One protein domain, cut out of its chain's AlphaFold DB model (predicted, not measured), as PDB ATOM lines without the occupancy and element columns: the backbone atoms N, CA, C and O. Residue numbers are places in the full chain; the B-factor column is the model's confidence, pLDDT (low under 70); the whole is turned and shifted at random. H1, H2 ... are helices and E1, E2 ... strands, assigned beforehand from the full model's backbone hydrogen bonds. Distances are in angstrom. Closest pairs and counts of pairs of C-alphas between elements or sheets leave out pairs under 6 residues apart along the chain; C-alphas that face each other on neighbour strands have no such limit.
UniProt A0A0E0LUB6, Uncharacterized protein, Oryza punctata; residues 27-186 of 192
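Overview. This is residues 27 to 186 of the 192 residues of an uncharacterized protein of Oryza punctata (UniProt A0A0E0LUB6). Two antiparallel sheets stand face to face as a sandwich, E6 E7 E8 E9 against the smaller E1 E4 E5, with their strands crossed at 50 degrees. The hairpin E10 and E11 packs through E10 on the end of the larger sheet where E6 and E8 begin and E7 ends; the small pair E2 and E3 with H1 lies beyond the smaller sheet, and a long loop, residues 100 to 129, runs out from the sandwich. The 160 printed residues have 11 named strands and two named helices, in the order E1 E2 H1 E3 E4 E5 E6 E7 E8 E9 E10 E11 H2. The class is mostly strand, though under half of the residues are in named elements. The whole is only just compact, close to loose, with a radius of gyration of the C-alphas of 17.9 A and spans of 54 by 40 by 26 A.

Arrangement. E6 (residues 83 to 89), E7 (92 to 99), E8 (130 to 137) and E9 (143 to 147) form a meander, each strand the antiparallel neighbour of the one before. N 94 and O 87 are 2.8 A apart, N 95 and O 134 2.8 A, and N 135 and O 144 2.8 A, each within hydrogen-bond range. This sheet is twisted, with C-alphas up to 4.5 A off its best plane. Facing it is the sheet of E1 (27 to 31), E4 (56 to 62) and E5 (71 to 75), with N 29 and O 59 at 2.9 A and N 60 and O 71 at 2.8 A. The closest C-alphas of E5 and E9 are those of Phe 73 and Val 143, 7.0 A apart. E10 (154 to 159) and E11 (173 to 177) form a hairpin, with N 175 and O 156 at 2.8 A; the closest C-alphas of E6 and E10, those of Val 84 and Pro 158, are 5.4 A apart. E1 runs on into E2 (34 to 36) at 74 degrees, and E2 is antiparallel to E3 (48 to 50), with N 35 and O 49 at 2.9 A. H1 (38 to 42) and H2 (179 to 184) are on neither sheet of the sandwich and are apart; in both, every O i to N i+4 pair is within hydrogen-bond range.

Along the chain. E1 begins at C-alpha 27 (11.138, 72.183, 290.881). E8 measures 22.4 A, E4 20.1 A, E7 19.5 A and E6 17.3 A. H2 ends at C-alpha 184 (15.815, 32.470, 281.190).

Size, cuts and confidence. The C-alphas farthest apart, those of Tyr 64 and Glu 117, are 57.2 A apart. The printed part has no cut. The links E7 to E8 and E10 to E11 are long, with 30 and 13 residues. The mean pLDDT of the printed part is 83.1; residues 104 to 123 and 179 to 186 are under 70.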
ATOM      1  N   ASN A  27      11.303  73.124 291.977       89.44
ATOM      2  CA  ASN A  27      11.138  72.183 290.881       89.44
ATOM      3  C   ASN A  27      12.506  71.567 290.563       89.44
ATOM      4  O   ASN A  27      13.519  72.274 290.582       89.44
ATOM      5  N   ILE A  28      12.514  70.278 290.230       92.19
ATOM      6  CA  ILE A  28      13.722  69.531 289.865       92.19
ATOM      7  C   ILE A  28      13.714  69.267 288.364       92.19
ATOM      8  O   ILE A  28      12.698  68.850 287.810       92.19
ATOM      9  N   ILE A  29      14.844  69.519 287.710       92.12
ATOM     10  CA  ILE A  29      15.045  69.301 286.278       92.12
ATOM     11  C   ILE A  29      16.206  68.327 286.110       92.12
ATOM     12  O   ILE A  29      17.312  68.612 286.561       92.12
ATOM     13  N   MET A  30      15.964  67.202 285.445       90.88
ATOM     14  CA  MET A  30      16.996  66.210 285.143       90.88
ATOM     15  C   MET A  30      17.522  66.471 283.727       90.88
ATOM     16  O   MET A  30      16.770  66.348 282.761       90.88
ATOM     17  N   ASP A  31      18.788  66.869 283.608       91.19
ATOM     18  CA  ASP A  31      19.490  67.093 282.338       91.19
ATOM     19  C   ASP A  31      20.460  65.929 282.125       91.19
ATOM     20  O   ASP A  31      21.590  65.934 282.611       91.19
ATOM     21  N   MET A  32      19.955  64.877 281.486       90.38
ATOM     22  CA  MET A  32      20.662  63.619 281.239       90.38
ATOM     23  C   MET A  32      21.119  63.555 279.779       90.38
ATOM     24  O   MET A  32      20.465  64.158 278.923       90.38
ATOM     25  N   PRO A  33      22.169  62.787 279.442       87.88
ATOM     26  CA  PRO A  33      22.742  62.768 278.098       87.88
ATOM     27  C   PRO A  33      21.937  61.902 277.109       87.88
ATOM     28  O   PRO A  33      22.488  61.102 276.356       87.88
ATOM     29  N   LEU A  34      20.614  62.077 277.090       84.44
ATOM     30  CA  LEU A  34      19.696  61.498 276.114       84.44
ATOM     31  C   LEU A  34      19.458  62.500 274.981       84.44
ATOM     32  O   LEU A  34      18.846  63.552 275.182       84.44
ATOM     33  N   THR A  35      19.924  62.182 273.773       83.00
ATOM     34  CA  THR A  35      19.875  63.108 272.633       83.00
ATOM     35  C   THR A  35      18.956  62.615 271.524       83.00
ATOM     36  O   THR A  35      18.981  61.453 271.119       83.00
ATOM     37  N   MET A  36      18.142  63.532 270.999       82.12
ATOM     38  CA  MET A  36      17.274  63.300 269.844       82.12
ATOM     39  C   MET A  36      17.959  63.813 268.578       82.12
ATOM     40  O   MET A  36      18.245  65.007 268.474       82.12
ATOM     41  N   ASN A  37      18.190  62.940 267.596       79.81
ATOM     42  CA  ASN A  37      18.883  63.315 266.368       79.81
ATOM     43  C   ASN A  37      18.237  62.696 265.117       79.81
ATOM     44  O   ASN A  37      18.348  61.501 264.853       79.81
ATOM     45  N   LEU A  38      17.609  63.540 264.290       84.75
ATOM     46  CA  LEU A  38      16.992  63.130 263.022       84.75
ATOM     47  C   LEU A  38      18.001  62.540 262.026       84.75
ATOM     48  O   LEU A  38      17.632  61.684 261.225       84.75
ATOM     49  N   SER A  39      19.270  62.966 262.058       85.62
ATOM     50  CA  SER A  39      20.275  62.430 261.136       85.62
ATOM     51  C   SER A  39      20.633  60.974 261.438       85.62
ATOM     52  O   SER A  39      21.079  60.283 260.523       85.62
ATOM     53  N   ARG A  40      20.385  60.490 262.668       80.81
ATOM     54  CA  ARG A  40      20.513  59.068 263.034       80.81
ATOM     55  C   ARG A  40      19.478  58.216 262.308       80.81
ATOM     56  O   ARG A  40      19.848  57.209 261.717       80.81
ATOM     57  N   ILE A  41      18.225  58.678 262.235       83.62
ATOM     58  CA  ILE A  41      17.158  57.974 261.502       83.62
ATOM     59  C   ILE A  41      17.547  57.786 260.032       83.62
ATOM     60  O   ILE A  41      17.397  56.698 259.485       83.62
ATOM     61  N   LEU A  42      18.089  58.830 259.396       86.88
ATOM     62  CA  LEU A  42      18.527  58.766 257.995       86.88
ATOM     63  C   LEU A  42      19.663  57.755 257.762       86.88
ATOM     64  O   LEU A  42      19.876  57.330 256.631       86.88
ATOM     65  N   GLN A  43      20.378  57.373 258.820       87.75
ATOM     66  CA  GLN A  43      21.464  56.391 258.808       87.75
ATOM     67  C   GLN A  43      21.018  55.012 259.329       87.75
ATOM     68  O   GLN A  43      21.853  54.132 259.506       87.75
ATOM     69  N   GLY A  44      19.719  54.808 259.580       79.75
ATOM     70  CA  GLY A  44      19.178  53.557 260.121       79.75
ATOM     71  C   GLY A  44      19.411  53.353 261.625       79.75
ATOM     72  O   GLY A  44      19.200  52.250 262.119       79.75
ATOM     73  N   ALA A  45      19.832  54.391 262.351       79.00
ATOM     74  CA  ALA A  45      20.069  54.361 263.793       79.00
ATOM     75  C   ALA A  45      18.876  54.936 264.595       79.00
ATOM     76  O   ALA A  45      18.065  55.691 264.039       79.00
ATOM     77  N   PRO A  46      18.757  54.617 265.902       77.31
ATOM     78  CA  PRO A  46      17.679  55.113 266.752       77.31
ATOM     79  C   PRO A  46      17.600  56.642 266.810       77.31
ATOM     80  O   PRO A  46      18.606  57.354 266.813       77.31
ATOM     81  N   PHE A  47      16.373  57.158 266.881       78.44
ATOM     82  CA  PHE A  47      16.119  58.596 266.982       78.44
ATOM     83  C   PHE A  47      16.629  59.200 268.294       78.44
ATOM     84  O   PHE A  47      17.155  60.315 268.298       78.44
ATOM     85  N   LEU A  48      16.442  58.462 269.385       78.06
ATOM     86  CA  LEU A  48      16.882  58.792 270.731       78.06
ATOM     87  C   LEU A  48      18.056  57.872 271.072       78.06
ATOM     88  O   LEU A  48      17.977  56.677 270.796       78.06
ATOM     89  N   ASP A  49      19.124  58.427 271.635       79.56
ATOM     90  CA  ASP A  49      20.315  57.667 272.023       79.56
ATOM     91  C   ASP A  49      20.925  58.237 273.309       79.56
ATOM     92  O   ASP A  49      20.680  59.399 273.644       79.56
ATOM     93  N   TYR A  50      21.721  57.427 274.002       81.44
ATOM     94  CA  TYR A  50      22.451  57.816 275.206       81.44
ATOM     95  C   TYR A  50      23.920  58.093 274.880       81.44
ATOM     96  O   TYR A  50      24.661  57.212 274.449       81.44
ATOM     97  N   GLU A  51      24.368  59.321 275.118       83.56
ATOM     98  CA  GLU A  51      25.752  59.727 274.886       83.56
ATOM     99  C   GLU A  51      26.566  59.598 276.178       83.56
ATOM    100  O   GLU A  51      26.771  60.574 276.891       83.56
ATOM    101  N   ALA A  52      27.062  58.390 276.466       77.19
ATOM    102  CA  ALA A  52      27.749  58.059 277.724       77.19
ATOM    103  C   ALA A  52      28.950  58.961 278.080       77.19
ATOM    104  O   ALA A  52      29.309  59.090 279.243       77.19
ATOM    105  N   GLN A  53      29.578  59.586 277.079       83.00
ATOM    106  CA  GLN A  53      30.722  60.495 277.255       83.00
ATOM    107  C   GLN A  53      30.309  61.967 277.435       83.00
ATOM    108  O   GLN A  53      31.164  62.853 277.476       83.00
ATOM    109  N   SER A  54      29.009  62.251 277.478       86.12
ATOM    110  CA  SER A  54      28.467  63.592 277.689       86.12
ATOM    111  C   SER A  54      28.232  63.869 279.181       86.12
ATOM    112  O   SER A  54      28.416  63.006 280.035       86.12
ATOM    113  N   TYR A  55      27.862  65.104 279.506       88.44
ATOM    114  CA  TYR A  55      27.611  65.547 280.875       88.44
ATOM    115  C   TYR A  55      26.198  65.180 281.346       88.44
ATOM    116  O   TYR A  55      25.284  65.015 280.535       88.44
ATOM    117  N   ALA A  56      26.006  65.140 282.665       90.69
ATOM    118  CA  ALA A  56      24.691  65.153 283.291       90.69
ATOM    119  C   ALA A  56      24.637  66.215 284.386       90.69
ATOM    120  O   ALA A  56      25.639  66.510 285.042       90.69
ATOM    121  N   ARG A  57      23.461  66.818 284.567       95.75
ATOM    122  CA  ARG A  57      23.228  67.843 285.584       95.75
ATOM    123  C   ARG A  57      21.839  67.732 286.182       95.75
ATOM    124  O   ARG A  57      20.888  67.320 285.519       95.75
ATOM    125  N   ILE A  58      21.705  68.198 287.417       96.12
ATOM    126  CA  ILE A  58      20.409  68.390 288.065       96.12
ATOM    127  C   ILE A  58      20.193  69.882 288.304       96.12
ATOM    128  O   ILE A  58      21.014  70.565 288.913       96.12
ATOM    129  N   GLY A  59      19.081  70.397 287.789       96.00
ATOM    130  CA  GLY A  59      18.640  71.770 287.978       96.00
ATOM    131  C   GLY A  59      17.675  71.876 289.151       96.00
ATOM    132  O   GLY A  59      16.636  71.218 289.163       96.00
ATOM    133  N   VAL A  60      17.981  72.749 290.105       95.62
ATOM    134  CA  VAL A  60      17.074  73.145 291.184       95.62
ATOM    135  C   VAL A  60      16.544  74.537 290.878       95.62
ATOM    136  O   VAL A  60      17.293  75.512 290.852       95.62
ATOM    137  N   MET A  61      15.240  74.643 290.645       94.12
ATOM    138  CA  MET A  61      14.581  75.907 290.326       94.12
ATOM    139  C   MET A  61      13.582  76.259 291.424       94.12
ATOM    140  O   MET A  61      12.750  75.417 291.745       94.12
ATOM    141  N   PRO A  62      13.568  77.479 291.983       90.75
ATOM    142  CA  PRO A  62      12.478  77.909 292.854       90.75
ATOM    143  C   PRO A  62      11.115  77.658 292.197       90.75
ATOM    144  O   PRO A  62      10.949  77.874 290.996       90.75
ATOM    145  N   ARG A  63      10.118  77.220 292.972       84.94
ATOM    146  CA  ARG A  63       8.825  76.749 292.446       84.94
ATOM    147  C   ARG A  63       8.136  77.748 291.515       84.94
ATOM    148  O   ARG A  63       7.540  77.353 290.519       84.94
ATOM    149  N   TYR A  64       8.231  79.028 291.862       88.19
ATOM    150  CA  TYR A  64       7.667  80.147 291.105       88.19
ATOM    151  C   TYR A  64       8.750  80.998 290.424       88.19
ATOM    152  O   TYR A  64       8.501  82.140 290.043       88.19
ATOM    153  N   GLY A  65       9.968  80.463 290.320       86.88
ATOM    154  CA  GLY A  65      11.088  81.084 289.630       86.88
ATOM    155  C   GLY A  65      11.016  80.894 288.114       86.88
ATOM    156  O   GLY A  65      10.310  80.025 287.604       86.88
ATOM    157  N   GLY A  66      11.755  81.732 287.388       87.00
ATOM    158  CA  GLY A  66      11.939  81.604 285.942       87.00
ATOM    159  C   GLY A  66      13.166  80.764 285.578       87.00
ATOM    160  O   GLY A  66      13.971  80.414 286.438       87.00
ATOM    161  N   ALA A  67      13.359  80.507 284.284       89.94
ATOM    162  CA  ALA A  67      14.492  79.720 283.780       89.94
ATOM    163  C   ALA A  67      15.874  80.269 284.199       89.94
ATOM    164  O   ALA A  67      16.815  79.500 284.362       89.94
ATOM    165  N   ASP A  68      15.992  81.579 284.420       94.06
ATOM    166  CA  ASP A  68      17.248  82.214 284.846       94.06
ATOM    167  C   ASP A  68      17.539  82.024 286.349       94.06
ATOM    168  O   ASP A  68      18.604  82.398 286.827       94.06
ATOM    169  N   SER A  69      16.599  81.440 287.103       94.62
ATOM    170  CA  SER A  69      16.748  81.131 288.534       94.62
ATOM    171  C   SER A  69      17.142  79.680 288.813       94.62
ATOM    172  O   SER A  69      17.193  79.276 289.974       94.62
ATOM    173  N   VAL A  70      17.395  78.886 287.767       95.50
ATOM    174  CA  VAL A  70      17.830  77.494 287.919       95.50
ATOM    175  C   VAL A  70      19.274  77.462 288.413       95.50
ATOM    176  O   VAL A  70      20.169  78.030 287.787       95.50
ATOM    177  N   ILE A  71      19.496  76.748 289.509       96.44
ATOM    178  CA  ILE A  71      20.819  76.412 290.026       96.44
ATOM    179  C   ILE A  71      21.172  75.019 289.508       96.44
ATOM    180  O   ILE A  71      20.447  74.063 289.774       96.44
ATOM    181  N   TRP A  72      22.261  74.908 288.753       97.50
ATOM    182  CA  TRP A  72      22.700  73.647 288.153       97.50
ATOM    183  C   TRP A  72      23.795  72.991 288.987       97.50
ATOM    184  O   TRP A  72      24.740  73.657 289.403       97.50
ATOM    185  N   PHE A  73      23.666  71.682 289.172       97.94
ATOM    186  CA  PHE A  73      24.643  70.819 289.820       97.94
ATOM    187  C   PHE A  73      25.137  69.790 288.811       97.94
ATOM    188  O   PHE A  73      24.316  69.093 288.217       97.94
ATOM    189  N   ASP A  74      26.450  69.703 288.617       96.75
ATOM    190  CA  ASP A  74      27.059  68.632 287.829       96.75
ATOM    191  C   ASP A  74      27.024  67.322 288.623       96.75
ATOM    192  O   ASP A  74      27.311  67.317 289.821       96.75
ATOM    193  N   VAL A  75      26.640  66.233 287.959       95.69
ATOM    194  CA  VAL A  75      26.511  64.893 288.552       95.69
ATOM    195  C   VAL A  75      27.100  63.844 287.615       95.69
ATOM    196  O   VAL A  75      27.312  64.110 286.426       95.69
ATOM    197  N   GLU A  76      27.360  62.644 288.126       92.94
ATOM    198  CA  GLU A  76      27.792  61.534 287.271       92.94
ATOM    199  C   GLU A  76      26.748  61.229 286.179       92.94
ATOM    200  O   GLU A  76      25.565  61.139 286.508       92.94
ATOM    201  N   PRO A  77      27.143  61.008 284.905       91.06
ATOM    202  CA  PRO A  77      26.225  60.617 283.836       91.06
ATOM    203  C   PRO A  77      25.329  59.435 284.209       91.06
ATOM    204  O   PRO A  77      25.771  58.471 284.840       91.06
ATOM    205  N   PHE A  78      24.049  59.545 283.860       89.88
ATOM    206  CA  PHE A  78      23.030  58.547 284.158       89.88
ATOM    207  C   PHE A  78      21.772  58.763 283.318       89.88
ATOM    208  O   PHE A  78      21.547  59.842 282.765       89.88
ATOM    209  N   CYS A  79      20.912  57.752 283.319       87.12
ATOM    210  CA  CYS A  79      19.501  57.861 282.994       87.12
ATOM    211  C   CYS A  79      18.619  57.576 284.220       87.12
ATOM    212  O   CYS A  79      19.010  56.862 285.145       87.12
ATOM    213  N   THR A  80      17.392  58.095 284.201       86.88
ATOM    214  CA  THR A  80      16.321  57.756 285.146       86.88
ATOM    215  C   THR A  80      14.980  57.766 284.413       86.88
ATOM    216  O   THR A  80      14.749  58.662 283.597       86.88
ATOM    217  N   PHE A  81      14.098  56.796 284.680       80.94
ATOM    218  CA  PHE A  81      12.689  56.902 284.274       80.94
ATOM    219  C   PHE A  81      11.861  57.520 285.390       80.94
ATOM    220  O   PHE A  81      11.176  58.522 285.175       80.94
ATOM    221  N   HIS A  82      11.935  56.933 286.588       88.81
ATOM    222  CA  HIS A  82      11.109  57.353 287.707       88.81
ATOM    223  C   HIS A  82      11.936  57.891 288.869       88.81
ATOM    224  O   HIS A  82      12.867  57.264 289.386       88.81
ATOM    225  N   LEU A  83      11.509  59.054 289.352       92.06
ATOM    226  CA  LEU A  83      11.910  59.544 290.659       92.06
ATOM    227  C   LEU A  83      10.965  58.976 291.717       92.06
ATOM    228  O   LEU A  83       9.767  58.821 291.494       92.06
ATOM    229  N   VAL A  84      11.518  58.690 292.888       93.31
ATOM    230  CA  VAL A  84      10.772  58.226 294.057       93.31
ATOM    231  C   VAL A  84      10.152  59.419 294.777       93.31
ATOM    232  O   VAL A  84       8.970  59.404 295.108       93.31
ATOM    233  N   ASN A  85      10.959  60.444 295.060       92.69
ATOM    234  CA  ASN A  85      10.520  61.669 295.724       92.69
ATOM    235  C   ASN A  85      11.626  62.735 295.674       92.69
ATOM    236  O   ASN A  85      12.803  62.415 295.503       92.69
ATOM    237  N   CYS A  86      11.267  63.982 295.954       92.38
ATOM    238  CA  CYS A  86      12.217  65.050 296.247       92.38
ATOM    239  C   CYS A  86      11.752  65.860 297.461       92.38
ATOM    240  O   CYS A  86      10.555  66.069 297.629       92.38
ATOM    241  N   PHE A  87      12.667  66.306 298.318       91.69
ATOM    242  CA  PHE A  87      12.331  67.096 299.509       91.69
ATOM    243  C   PHE A  87      13.510  67.957 299.966       91.69
ATOM    244  O   PHE A  87      14.653  67.715 299.585       91.69
ATOM    245  N   GLU A  88      13.240  68.962 300.800       89.81
ATOM    246  CA  GLU A  88      14.288  69.778 301.415       89.81
ATOM    247  C   GLU A  88      14.721  69.237 302.782       89.81
ATOM    248  O   GLU A  88      13.899  68.821 303.603       89.81
ATOM    249  N   GLU A  89      16.020  69.314 303.058       92.50
ATOM    250  CA  GLU A  89      16.601  69.040 304.367       92.50
ATOM    251  C   GLU A  89      17.686  70.082 304.669       92.50
ATOM    252  O   GLU A  89      18.770  70.064 304.094       92.50
ATOM    253  N   HIS A  90      17.393  71.009 305.583       92.56
ATOM    254  CA  HIS A  90      18.255  72.158 305.888       92.56
ATOM    255  C   HIS A  90      18.599  72.994 304.637       92.56
ATOM    256  O   HIS A  90      17.713  73.631 304.069       92.56
ATOM    257  N   ASP A  91      19.873  73.007 304.242       94.62
ATOM    258  CA  ASP A  91      20.404  73.725 303.081       94.62
ATOM    259  C   ASP A  91      20.485  72.832 301.828       94.62
ATOM    260  O   ASP A  91      21.063  73.233 300.820       94.62
ATOM    261  N   GLU A  92      19.939  71.615 301.888       95.88
ATOM    262  CA  GLU A  92      20.006  70.629 300.815       95.88
ATOM    263  C   GLU A  92      18.642  70.365 300.186       95.88
ATOM    264  O   GLU A  92      17.608  70.316 300.858       95.88
ATOM    265  N   VAL A  93      18.665  70.111 298.883       95.50
ATOM    266  CA  VAL A  93      17.581  69.455 298.162       95.50
ATOM    267  C   VAL A  93      17.985  68.007 297.936       95.50
ATOM    268  O   VAL A  93      19.024  67.729 297.340       95.50
ATOM    269  N   VAL A  94      17.169  67.084 298.433       96.25
ATOM    270  CA  VAL A  94      17.386  65.645 298.307       96.25
ATOM    271  C   VAL A  94      16.462  65.117 297.223       96.25
ATOM    272  O   VAL A  94      15.243  65.267 297.311       96.25
ATOM    273  N   VAL A  95      17.036  64.477 296.210       96.25
ATOM    274  CA  VAL A  95      16.314  63.803 295.130       96.25
ATOM    275  C   VAL A  95      16.582  62.312 295.255       96.25
ATOM    276  O   VAL A  95      17.732  61.884 295.315       96.25
ATOM    277  N   ARG A  96      15.519  61.515 295.304       95.81
ATOM    278  CA  ARG A  96      15.601  60.056 295.257       95.81
ATOM    279  C   ARG A  96      14.928  59.568 293.997       95.81
ATOM    280  O   ARG A  96      13.813  59.987 293.694       95.81
ATOM    281  N   GLY A  97      15.572  58.650 293.304       93.69
ATOM    282  CA  GLY A  97      15.054  58.052 292.085       93.69
ATOM    283  C   GLY A  97      15.845  56.819 291.719       93.69
ATOM    284  O   GLY A  97      16.751  56.419 292.453       93.69
ATOM    285  N   PHE A  98      15.495  56.221 290.592       92.25
ATOM    286  CA  PHE A  98      16.250  55.093 290.088       92.25
ATOM    287  C   PHE A  98      17.296  55.541 289.077       92.25
ATOM    288  O   PHE A  98      16.979  56.196 288.087       92.25
ATOM    289  N   ARG A  99      18.560  55.225 289.356       92.88
ATOM    290  CA  ARG A  99      19.701  55.551 288.506       92.88
ATOM    291  C   ARG A  99      20.074  54.338 287.666       92.88
ATOM    292  O   ARG A  99      20.329  53.271 288.222       92.88
ATOM    293  N   VAL A 100      20.195  54.558 286.362       90.56
ATOM    294  CA  VAL A 100      20.825  53.650 285.400       90.56
ATOM    295  C   VAL A 100      22.126  54.313 284.929       90.56
ATOM    296  O   VAL A 100      22.055  55.401 284.357       90.56
ATOM    297  N   PRO A 101      23.315  53.742 285.200       87.75
ATOM    298  CA  PRO A 101      24.591  54.309 284.745       87.75
ATOM    299  C   PRO A 101      24.703  54.443 283.214       87.75
ATOM    300  O   PRO A 101      25.307  55.391 282.708       87.75
ATOM    301  N   GLY A 102      24.134  53.482 282.488       82.94
ATOM    302  CA  GLY A 102      24.155  53.394 281.035       82.94
ATOM    303  C   GLY A 102      22.887  53.925 280.362       82.94
ATOM    304  O   GLY A 102      22.171  54.792 280.870       82.94
ATOM    305  N   SER A 103      22.614  53.389 279.171       73.62
ATOM    306  CA  SER A 103      21.431  53.747 278.388       73.62
ATOM    307  C   SER A 103      20.186  53.081 278.947       73.62
ATOM    308  O   SER A 103      20.162  51.878 279.151       73.62
ATOM    309  N   ILE A 104      19.111  53.846 279.094       63.97
ATOM    310  CA  ILE A 104      17.811  53.315 279.510       63.97
ATOM    311  C   ILE A 104      16.951  52.815 278.340       63.97
ATOM    312  O   ILE A 104      15.883  52.238 278.524       63.97
ATOM    313  N   LEU A 105      17.404  53.079 277.112       61.62
ATOM    314  CA  LEU A 105      16.707  52.720 275.873       61.62
ATOM    315  C   LEU A 105      16.987  51.280 275.454       61.62
ATOM    316  O   LEU A 105      16.227  50.697 274.683       61.62
ATOM    317  N   MET A 106      18.092  50.732 275.947       56.84
ATOM    318  CA  MET A 106      18.445  49.335 275.806       56.84
ATOM    319  C   MET A 106      18.201  48.713 277.176       56.84
ATOM    320  O   MET A 106      18.822  49.114 278.155       56.84
ATOM    321  N   GLY A 107      17.246  47.783 277.259       51.41
ATOM    322  CA  GLY A 107      17.142  46.919 278.435       51.41
ATOM    323  C   GLY A 107      18.438  46.117 278.613       51.41
ATOM    324  O   GLY A 107      19.265  46.109 277.698       51.41
ATOM    325  N   PRO A 108      18.627  45.432 279.752       53.81
ATOM    326  CA  PRO A 108      19.830  44.644 279.990       53.81
ATOM    327  C   PRO A 108      20.067  43.672 278.829       53.81
ATOM    328  O   PRO A 108      19.289  42.746 278.598       53.81
ATOM    329  N   THR A 109      21.123  43.922 278.059       46.97
ATOM    330  CA  THR A 109      21.585  43.033 276.994       46.97
ATOM    331  C   THR A 109      22.652  42.107 277.549       46.97
ATOM    332  O   THR A 109      23.526  42.543 278.294       46.97
ATOM    333  N   LEU A 110      22.590  40.833 277.162       48.72
ATOM    334  CA  LEU A 110      23.700  39.905 277.355       48.72
ATOM    335  C   LEU A 110      24.914  40.447 276.594       48.72
ATOM    336  O   LEU A 110      24.779  40.877 275.443       48.72
ATOM    337  N   GLU A 111      26.089  40.441 277.220       49.69
ATOM    338  CA  GLU A 111      27.318  40.715 276.484       49.69
ATOM    339  C   GLU A 111      27.522  39.587 275.468       49.69
ATOM    340  O   GLU A 111      27.796  38.441 275.814       49.69
ATOM    341  N   HIS A 112      27.317  39.891 274.185       42.41
ATOM    342  CA  HIS A 112      27.587  38.951 273.106       42.41
ATOM    343  C   HIS A 112      29.099  38.889 272.854       42.41
ATOM    344  O   HIS A 112      29.607  39.459 271.887       42.41
ATOM    345  N   SER A 113      29.827  38.168 273.701       41.66
ATOM    346  CA  SER A 113      31.085  37.557 273.287       41.66
ATOM    347  C   SER A 113      30.726  36.446 272.290       41.66
ATOM    348  O   SER A 113      30.060  35.466 272.613       41.66
ATOM    349  N   VAL A 114      31.105  36.630 271.021       48.06
ATOM    350  CA  VAL A 114      30.784  35.702 269.911       48.06
ATOM    351  C   VAL A 114      31.383  34.298 270.141       48.06
ATOM    352  O   VAL A 114      30.996  33.344 269.471       48.06
ATOM    353  N   ASP A 115      32.270  34.171 271.131       48.44
ATOM    354  CA  ASP A 115      33.078  32.991 271.421       48.44
ATOM    355  C   ASP A 115      32.769  32.313 272.774       48.44
ATOM    356  O   ASP A 115      33.454  31.350 273.122       48.44
ATOM    357  N   GLU A 116      31.768  32.760 273.551       46.56
ATOM    358  CA  GLU A 116      31.485  32.170 274.874       46.56
ATOM    359  C   GLU A 116      30.169  31.385 274.931       46.56
ATOM    360  O   GLU A 116      29.121  31.804 274.438       46.56
ATOM    361  N   GLU A 117      30.242  30.214 275.572       47.06
ATOM    362  CA  GLU A 117      29.089  29.376 275.900       47.06
ATOM    363  C   GLU A 117      28.023  30.201 276.650       47.06
ATOM    364  O   GLU A 117      28.367  30.957 277.564       47.06
ATOM    365  N   PRO A 118      26.721  30.026 276.352       49.91
ATOM    366  CA  PRO A 118      25.634  30.845 276.911       49.91
ATOM    367  C   PRO A 118      25.535  30.813 278.447       49.91
ATOM    368  O   PRO A 118      24.856  31.645 279.036       49.91
ATOM    369  N   ALA A 119      26.216  29.873 279.110       49.53
ATOM    370  CA  ALA A 119      26.298  29.777 280.565       49.53
ATOM    371  C   ALA A 119      27.284  30.769 281.221       49.53
ATOM    372  O   ALA A 119      27.247  30.907 282.441       49.53
ATOM    373  N   ASN A 120      28.146  31.439 280.444       46.66
ATOM    374  CA  ASN A 120      29.175  32.365 280.944       46.66
ATOM    375  C   ASN A 120      28.886  33.843 280.633       46.66
ATOM    376  O   ASN A 120      29.708  34.696 280.950       46.66
ATOM    377  N   GLN A 121      27.743  34.163 280.019       54.44
ATOM    378  CA  GLN A 121      27.398  35.547 279.699       54.44
ATOM    379  C   GLN A 121      27.002  36.294 280.978       54.44
ATOM    380  O   GLN A 121      25.946  36.037 281.563       54.44
ATOM    381  N   GLU A 122      27.862  37.206 281.429       59.22
ATOM    382  CA  GLU A 122      27.573  38.068 282.571       59.22
ATOM    383  C   GLU A 122      26.584  39.173 282.183       59.22
ATOM    384  O   GLU A 122      26.567  39.699 281.066       59.22
ATOM    385  N   LEU A 123      25.707  39.512 283.128       65.44
ATOM    386  CA  LEU A 123      24.794  40.633 282.983       65.44
ATOM    387  C   LEU A 123      25.587  41.933 283.068       65.44
ATOM    388  O   LEU A 123      26.238  42.189 284.079       65.44
ATOM    389  N   ASN A 124      25.474  42.782 282.048       72.38
ATOM    390  CA  ASN A 124      26.051  44.112 282.129       72.38
ATOM    391  C   ASN A 124      25.230  44.974 283.105       72.38
ATOM    392  O   ASN A 124      24.140  45.474 282.810       72.38
ATOM    393  N   GLU A 125      25.786  45.132 284.301       76.12
ATOM    394  CA  GLU A 125      25.209  45.874 285.412       76.12
ATOM    395  C   GLU A 125      25.023  47.377 285.134       76.12
ATOM    396  O   GLU A 125      24.314  48.037 285.897       76.12
ATOM    397  N   GLU A 126      25.605  47.949 284.074       79.44
ATOM    398  CA  GLU A 126      25.423  49.362 283.707       79.44
ATOM    399  C   GLU A 126      23.986  49.685 283.276       79.44
ATOM    400  O   GLU A 126      23.574  50.845 283.336       79.44
ATOM    401  N   TYR A 127      23.198  48.671 282.908       82.06
ATOM    402  CA  TYR A 127      21.800  48.823 282.495       82.06
ATOM    403  C   TYR A 127      20.796  48.642 283.638       82.06
ATOM    404  O   TYR A 127      19.605  48.876 283.449       82.06
ATOM    405  N   PHE A 128      21.251  48.235 284.828       86.94
ATOM    406  CA  PHE A 128      20.351  48.016 285.959       86.94
ATOM    407  C   PHE A 128      19.960  49.325 286.628       86.94
ATOM    408  O   PHE A 128      20.799  50.176 286.952       86.94
ATOM    409  N   SER A 129      18.669  49.416 286.907       89.56
ATOM    410  CA  SER A 129      18.017  50.537 287.545       89.56
ATOM    411  C   SER A 129      18.037  50.366 289.057       89.56
ATOM    412  O   SER A 129      17.581  49.368 289.606       89.56
ATOM    413  N   ARG A 130      18.631  51.316 289.781       92.44
ATOM    414  CA  ARG A 130      18.905  51.139 291.217       92.44
ATOM    415  C   ARG A 130      18.562  52.367 292.023       92.44
ATOM    416  O   ARG A 130      18.774  53.491 291.574       92.44
ATOM    417  N   LEU A 131      18.071  52.155 293.243       95.44
ATOM    418  CA  LEU A 131      17.666  53.259 294.103       95.44
ATOM    419  C   LEU A 131      18.877  54.117 294.481       95.44
ATOM    420  O   LEU A 131      19.825  53.648 295.119       95.44
ATOM    421  N   TYR A 132      18.796  55.393 294.125       96.81
ATOM    422  CA  TYR A 132      19.872  56.359 294.238       96.81
ATOM    423  C   TYR A 132      19.393  57.644 294.918       96.81
ATOM    424  O   TYR A 132      18.222  58.021 294.818       96.81
ATOM    425  N   GLU A 133      20.297  58.302 295.640       97.44
ATOM    426  CA  GLU A 133      20.062  59.584 296.301       97.44
ATOM    427  C   GLU A 133      21.092  60.610 295.830       97.44
ATOM    428  O   GLU A 133      22.294  60.407 296.004       97.44
ATOM    429  N   TRP A 134      20.594  61.728 295.302       98.06
ATOM    430  CA  TRP A 134      21.355  62.948 295.053       98.06
ATOM    431  C   TRP A 134      21.023  63.964 296.142       98.06
ATOM    432  O   TRP A 134      19.857  64.323 296.327       98.06
ATOM    433  N   ARG A 135      22.031  64.449 296.863       98.12
ATOM    434  CA  ARG A 135      21.894  65.547 297.828       98.12
ATOM    435  C   ARG A 135      22.616  66.767 297.283       98.12
ATOM    436  O   ARG A 135      23.826  66.727 297.073       98.12
ATOM    437  N   LEU A 136      21.858  67.831 297.046       98.06
ATOM    438  CA  LEU A 136      22.301  69.047 296.373       98.06
ATOM    439  C   LEU A 136      22.325  70.187 297.385       98.06
ATOM    440  O   LEU A 136      21.269  70.666 297.801       98.06
ATOM    441  N   ASN A 137      23.510  70.612 297.818       97.94
ATOM    442  CA  ASN A 137      23.631  71.662 298.823       97.94
ATOM    443  C   ASN A 137      23.580  73.054 298.179       97.94
ATOM    444  O   ASN A 137      24.489  73.449 297.452       97.94
ATOM    445  N   LEU A 138      22.545  73.831 298.492       95.06
ATOM    446  CA  LEU A 138      22.296  75.146 297.895       95.06
ATOM    447  C   LEU A 138      23.241  76.248 298.397       95.06
ATOM    448  O   LEU A 138      23.267  77.330 297.817       95.06
ATOM    449  N   LYS A 139      23.997  76.011 299.478       96.38
ATOM    450  CA  LYS A 139      24.979  76.973 300.006       96.38
ATOM    451  C   LYS A 139      26.400  76.660 299.570       96.38
ATOM    452  O   LYS A 139      27.109  77.558 299.130       96.38
ATOM    453  N   SER A 140      26.836  75.416 299.756       97.69
ATOM    454  CA  SER A 140      28.203  75.002 299.423       97.69
ATOM    455  C   SER A 140      28.369  74.635 297.955       97.69
ATOM    456  O   SER A 140      29.502  74.555 297.496       97.69
ATOM    457  N   MET A 141      27.263  74.423 297.232       97.19
ATOM    458  CA  MET A 141      27.236  73.922 295.857       97.19
ATOM    459  C   MET A 141      27.785  72.497 295.695       97.19
ATOM    460  O   MET A 141      28.026  72.051 294.577       97.19
ATOM    461  N   ASN A 142      27.952  71.762 296.798       97.88
ATOM    462  CA  ASN A 142      28.402  70.376 296.762       97.88
ATOM    463  C   ASN A 142      27.261  69.418 296.404       97.88
ATOM    464  O   ASN A 142      26.108  69.623 296.798       97.88
ATOM    465  N   VAL A 143      27.635  68.327 295.741       98.19
ATOM    466  CA  VAL A 143      26.775  67.179 295.453       98.19
ATOM    467  C   VAL A 143      27.284  65.978 296.240       98.19
ATOM    468  O   VAL A 143      28.486  65.713 296.276       98.19
ATOM    469  N   ILE A 144      26.370  65.248 296.876       97.88
ATOM    470  CA  ILE A 144      26.635  63.913 297.416       97.88
ATOM    471  C   ILE A 144      25.712  62.927 296.713       97.88
ATOM    472  O   ILE A 144      24.497  63.120 296.682       97.88
ATOM    473  N   GLU A 145      26.299  61.858 296.195       97.00
ATOM    474  CA  GLU A 145      25.626  60.854 295.381       97.00
ATOM    475  C   GLU A 145      25.855  59.459 295.978       97.00
ATOM    476  O   GLU A 145      26.973  59.138 296.391       97.00
ATOM    477  N   LYS A 146      24.807  58.634 296.099       96.56
ATOM    478  CA  LYS A 146      24.950  57.259 296.616       96.56
ATOM    479  C   LYS A 146      23.795  56.332 296.248       96.56
ATOM    480  O   LYS A 146      22.635  56.741 296.215       96.56
ATOM    481  N   TYR A 147      24.104  55.040 296.135       96.06
ATOM    482  CA  TYR A 147      23.103  53.971 296.150       96.06
ATOM    483  C   TYR A 147      22.544  53.776 297.565       96.06
ATOM    484  O   TYR A 147      23.306  53.641 298.524       96.06
ATOM    485  N   LEU A 148      21.216  53.726 297.711       94.75
ATOM    486  CA  LEU A 148      20.566  53.524 299.017       94.75
ATOM    487  C   LEU A 148      20.406  52.047 299.396       94.75
ATOM    488  O   LEU A 148      20.335  51.724 300.581       94.75
ATOM    489  N   THR A 149      20.355  51.158 298.408       89.88
ATOM    490  CA  THR A 149      20.133  49.711 298.581       89.88
ATOM    491  C   THR A 149      21.300  48.867 298.064       89.88
ATOM    492  O   THR A 149      21.167  47.656 297.921       89.88
ATOM    493  N   GLY A 150      22.446  49.493 297.771       89.44
ATOM    494  CA  GLY A 150      23.564  48.848 297.078       89.44
ATOM    495  C   GLY A 150      23.278  48.601 295.591       89.44
ATOM    496  O   GLY A 150      22.339  49.168 295.033       89.44
ATOM    497  N   THR A 151      24.105  47.767 294.951       87.25
ATOM    498  CA  THR A 151      24.053  47.511 293.498       87.25
ATOM    499  C   THR A 151      23.476  46.155 293.097       87.25
ATOM    500  O   THR A 151      23.270  45.915 291.914       87.25
ATOM    501  N   GLY A 152      23.156  45.287 294.059       83.25
ATOM    502  CA  GLY A 152      22.738  43.908 293.779       83.25
ATOM    503  C   GLY A 152      21.257  43.706 293.439       83.25
ATOM    504  O   GLY A 152      20.848  42.563 293.272       83.25
ATOM    505  N   VAL A 153      20.437  44.763 293.398       84.00
ATOM    506  CA  VAL A 153      18.989  44.653 293.146       84.00
ATOM    507  C   VAL A 153      18.567  45.677 292.097       84.00
ATOM    508  O   VAL A 153      18.724  46.879 292.322       84.00
ATOM    509  N   ASP A 154      18.022  45.186 290.987       87.88
ATOM    510  CA  ASP A 154      17.413  45.988 289.924       87.88
ATOM    511  C   ASP A 154      15.944  46.283 290.267       87.88
ATOM    512  O   ASP A 154      15.193  45.385 290.661       87.88
ATOM    513  N   MET A 155      15.549  47.554 290.210       89.62
ATOM    514  CA  MET A 155      14.264  48.048 290.697       89.62
ATOM    515  C   MET A 155      13.733  49.224 289.880       89.62
ATOM    516  O   MET A 155      14.480  50.116 289.473       89.62
ATOM    517  N   GLU A 156      12.409  49.277 289.738       87.81
ATOM    518  CA  GLU A 156      11.696  50.394 289.116       87.81
ATOM    519  C   GLU A 156      10.253  50.533 289.635       87.81
ATOM    520  O   GLU A 156       9.799  49.784 290.504       87.81
ATOM    521  N   PHE A 157       9.527  51.509 289.092       87.19
ATOM    522  CA  PHE A 157       8.123  51.812 289.349       87.19
ATOM    523  C   PHE A 157       7.866  52.118 290.834       87.19
ATOM    524  O   PHE A 157       7.161  51.374 291.524       87.19
ATOM    525  N   PRO A 158       8.455  53.214 291.357       92.06
ATOM    526  CA  PRO A 158       8.333  53.563 292.758       92.06
ATOM    527  C   PRO A 158       6.913  54.015 293.096       92.06
ATOM    528  O   PRO A 158       6.289  54.792 292.374       92.06
ATOM    529  N   VAL A 159       6.454  53.612 294.275       90.75
ATOM    530  CA  VAL A 159       5.234  54.100 294.912       90.75
ATOM    531  C   VAL A 159       5.562  54.520 296.339       90.75
ATOM    532  O   VAL A 159       6.201  53.788 297.102       90.75
ATOM    533  N   ILE A 160       5.089  55.702 296.724       90.19
ATOM    534  CA  ILE A 160       5.170  56.211 298.095       90.19
ATOM    535  C   ILE A 160       3.769  56.497 298.631       90.19
ATOM    536  O   ILE A 160       2.801  56.583 297.886       90.19
ATOM    537  N   ASN A 161       3.651  56.649 299.948       90.81
ATOM    538  CA  ASN A 161       2.417  57.153 300.540       90.81
ATOM    539  C   ASN A 161       2.239  58.629 300.154       90.81
ATOM    540  O   ASN A 161       3.071  59.455 300.529       90.81
ATOM    541  N   ASP A 162       1.129  58.953 299.487       86.81
ATOM    542  CA  ASP A 162       0.816  60.294 298.972       86.81
ATOM    543  C   ASP A 162       0.924  61.412 300.020       86.81
ATOM    544  O   ASP A 162       1.261  62.549 299.694       86.81
ATOM    545  N   LYS A 163       0.714  61.097 301.307       88.31
ATOM    546  CA  LYS A 163       0.879  62.058 302.415       88.31
ATOM    547  C   LYS A 163       2.314  62.570 302.581       88.31
ATOM    548  O   LYS A 163       2.519  63.540 303.307       88.31
ATOM    549  N   TYR A 164       3.288  61.908 301.963       86.75
ATOM    550  CA  TYR A 164       4.714  62.209 302.070       86.75
ATOM    551  C   TYR A 164       5.342  62.666 300.749       86.75
ATOM    552  O   TYR A 164       6.559  62.841 300.678       86.75
ATOM    553  N   VAL A 165       4.550  62.880 299.698       85.75
ATOM    554  CA  VAL A 165       5.065  63.452 298.449       85.75
ATOM    555  C   VAL A 165       5.610  64.855 298.741       85.75
ATOM    556  O   VAL A 165       4.937  65.671 299.371       85.75
ATOM    557  N   GLY A 166       6.849  65.133 298.333       84.88
ATOM    558  CA  GLY A 166       7.538  66.388 298.649       84.88
ATOM    559  C   GLY A 166       8.148  66.465 300.055       84.88
ATOM    560  O   GLY A 166       8.729  67.489 300.409       84.88
ATOM    561  N   LEU A 167       7.992  65.427 300.885       87.31
ATOM    562  CA  LEU A 167       8.455  65.392 302.274       87.31
ATOM    563  C   LEU A 167       9.460  64.258 302.510       87.31
ATOM    564  O   LEU A 167       9.467  63.228 301.828       87.31
ATOM    565  N   ASN A 168      10.292  64.425 303.541       91.00
ATOM    566  CA  ASN A 168      11.163  63.346 303.994       91.00
ATOM    567  C   ASN A 168      10.313  62.141 304.440       91.00
ATOM    568  O   ASN A 168       9.318  62.278 305.154       91.00
ATOM    569  N   HIS A 169      10.714  60.953 303.999       88.94
ATOM    570  CA  HIS A 169      10.002  59.701 304.205       88.94
ATOM    571  C   HIS A 169      10.989  58.545 304.369       88.94
ATOM    572  O   HIS A 169      12.118  58.568 303.869       88.94
ATOM    573  N   LYS A 170      10.530  57.513 305.082       94.12
ATOM    574  CA  LYS A 170      11.324  56.326 305.416       94.12
ATOM    575  C   LYS A 170      11.054  55.130 304.500       94.12
ATOM    576  O   LYS A 170      11.903  54.255 304.397       94.12
ATOM    577  N   TYR A 171       9.883  55.085 303.865       94.62
ATOM    578  CA  TYR A 171       9.417  53.917 303.121       94.62
ATOM    579  C   TYR A 171       8.979  54.296 301.710       94.62
ATOM    580  O   TYR A 171       8.192  55.227 301.538       94.62
ATOM    581  N   ALA A 172       9.459  53.524 300.744       93.19
ATOM    582  CA  ALA A 172       9.005  53.489 299.364       93.19
ATOM    583  C   ALA A 172       8.892  52.019 298.946       93.19
ATOM    584  O   ALA A 172       9.592  51.164 299.494       93.19
ATOM    585  N   TYR A 173       8.007  51.738 298.003       94.00
ATOM    586  CA  TYR A 173       7.809  50.415 297.421       94.00
ATOM    587  C   TYR A 173       8.172  50.487 295.946       94.00
ATOM    588  O   TYR A 173       7.945  51.515 295.319       94.00
ATOM    589  N   ALA A 174       8.745  49.422 295.406       92.62
ATOM    590  CA  ALA A 174       9.145  49.347 294.010       92.62
ATOM    591  C   ALA A 174       9.062  47.898 293.540       92.62
ATOM    592  O   ALA A 174       9.118  46.971 294.356       92.62
ATOM    593  N   GLN A 175       8.923  47.708 292.236       91.88
ATOM    594  CA  GLN A 175       9.037  46.397 291.624       91.88
ATOM    595  C   GLN A 175      10.514  46.019 291.537       91.88
ATOM    596  O   GLN A 175      11.327  46.811 291.072       91.88
ATOM    597  N   VAL A 176      10.848  44.805 291.974       89.25
ATOM    598  CA  VAL A 176      12.167  44.207 291.750       89.25
ATOM    599  C   VAL A 176      12.131  43.458 290.426       89.25
ATOM    600  O   VAL A 176      11.187  42.704 290.166       89.25
ATOM    601  N   VAL A 177      13.152  43.660 289.604       77.38
ATOM    602  CA  VAL A 177      13.344  42.927 288.355       77.38
ATOM    603  C   VAL A 177      14.255  41.737 288.639       77.38
ATOM    604  O   VAL A 177      15.408  41.899 289.037       77.38
ATOM    605  N   ASP A 178      13.737  40.525 288.442       73.12
ATOM    606  CA  ASP A 178      14.571  39.323 288.387       73.12
ATOM    607  C   ASP A 178      15.183  39.235 286.987       73.12
ATOM    608  O   ASP A 178      14.593  38.674 286.059       73.12
ATOM    609  N   SER A 179      16.337  39.876 286.811       64.44
ATOM    610  CA  SER A 179      17.022  39.973 285.520       64.44
ATOM    611  C   SER A 179      17.499  38.607 285.011       64.44
ATOM    612  O   SER A 179      17.406  38.336 283.814       64.44
ATOM    613  N   GLN A 180      17.899  37.703 285.909       60.72
ATOM    614  CA  GLN A 180      18.266  36.324 285.571       60.72
ATOM    615  C   GLN A 180      17.039  35.500 285.145       60.72
ATOM    616  O   GLN A 180      17.053  34.849 284.099       60.72
ATOM    617  N   GLY A 181      15.943  35.580 285.906       57.06
ATOM    618  CA  GLY A 181      14.682  34.916 285.562       57.06
ATOM    619  C   GLY A 181      14.056  35.434 284.263       57.06
ATOM    620  O   GLY A 181      13.486  34.655 283.496       57.06
ATOM    621  N   SER A 182      14.208  36.729 283.973       57.78
ATOM    622  CA  SER A 182      13.675  37.366 282.761       57.78
ATOM    623  C   SER A 182      14.403  36.917 281.490       57.78
ATOM    624  O   SER A 182      13.763  36.717 280.460       57.78
ATOM    625  N   LEU A 183      15.720  36.693 281.555       53.28
ATOM    626  CA  LEU A 183      16.504  36.180 280.424       53.28
ATOM    627  C   LEU A 183      16.298  34.676 280.196       53.28
ATOM    628  O   LEU A 183      16.225  34.228 279.051       53.28
ATOM    629  N   ALA A 184      16.122  33.900 281.270       52.47
ATOM    630  CA  ALA A 184      15.815  32.470 281.190       52.47
ATOM    631  C   ALA A 184      14.434  32.173 280.559       52.47
ATOM    632  O   ALA A 184      14.194  31.056 280.099       52.47
ATOM    633  N   GLY A 185      13.535  33.165 280.513       50.03
ATOM    634  CA  GLY A 185      12.192  33.057 279.933       50.03
ATOM    635  C   GLY A 185      12.127  33.037 278.398       50.03
ATOM    636  O   GLY A 185      11.074  32.709 277.849       50.03
ATOM    637  N   GLY A 186      13.230  33.335 277.698       33.62
ATOM    638  CA  GLY A 186      13.302  33.365 276.232       33.62
ATOM    639  C   GLY A 186      12.535  34.527 275.579       33.62
ATOM    640  O   GLY A 186      11.719  35.191 276.210       33.62
TER     641      GLY A 186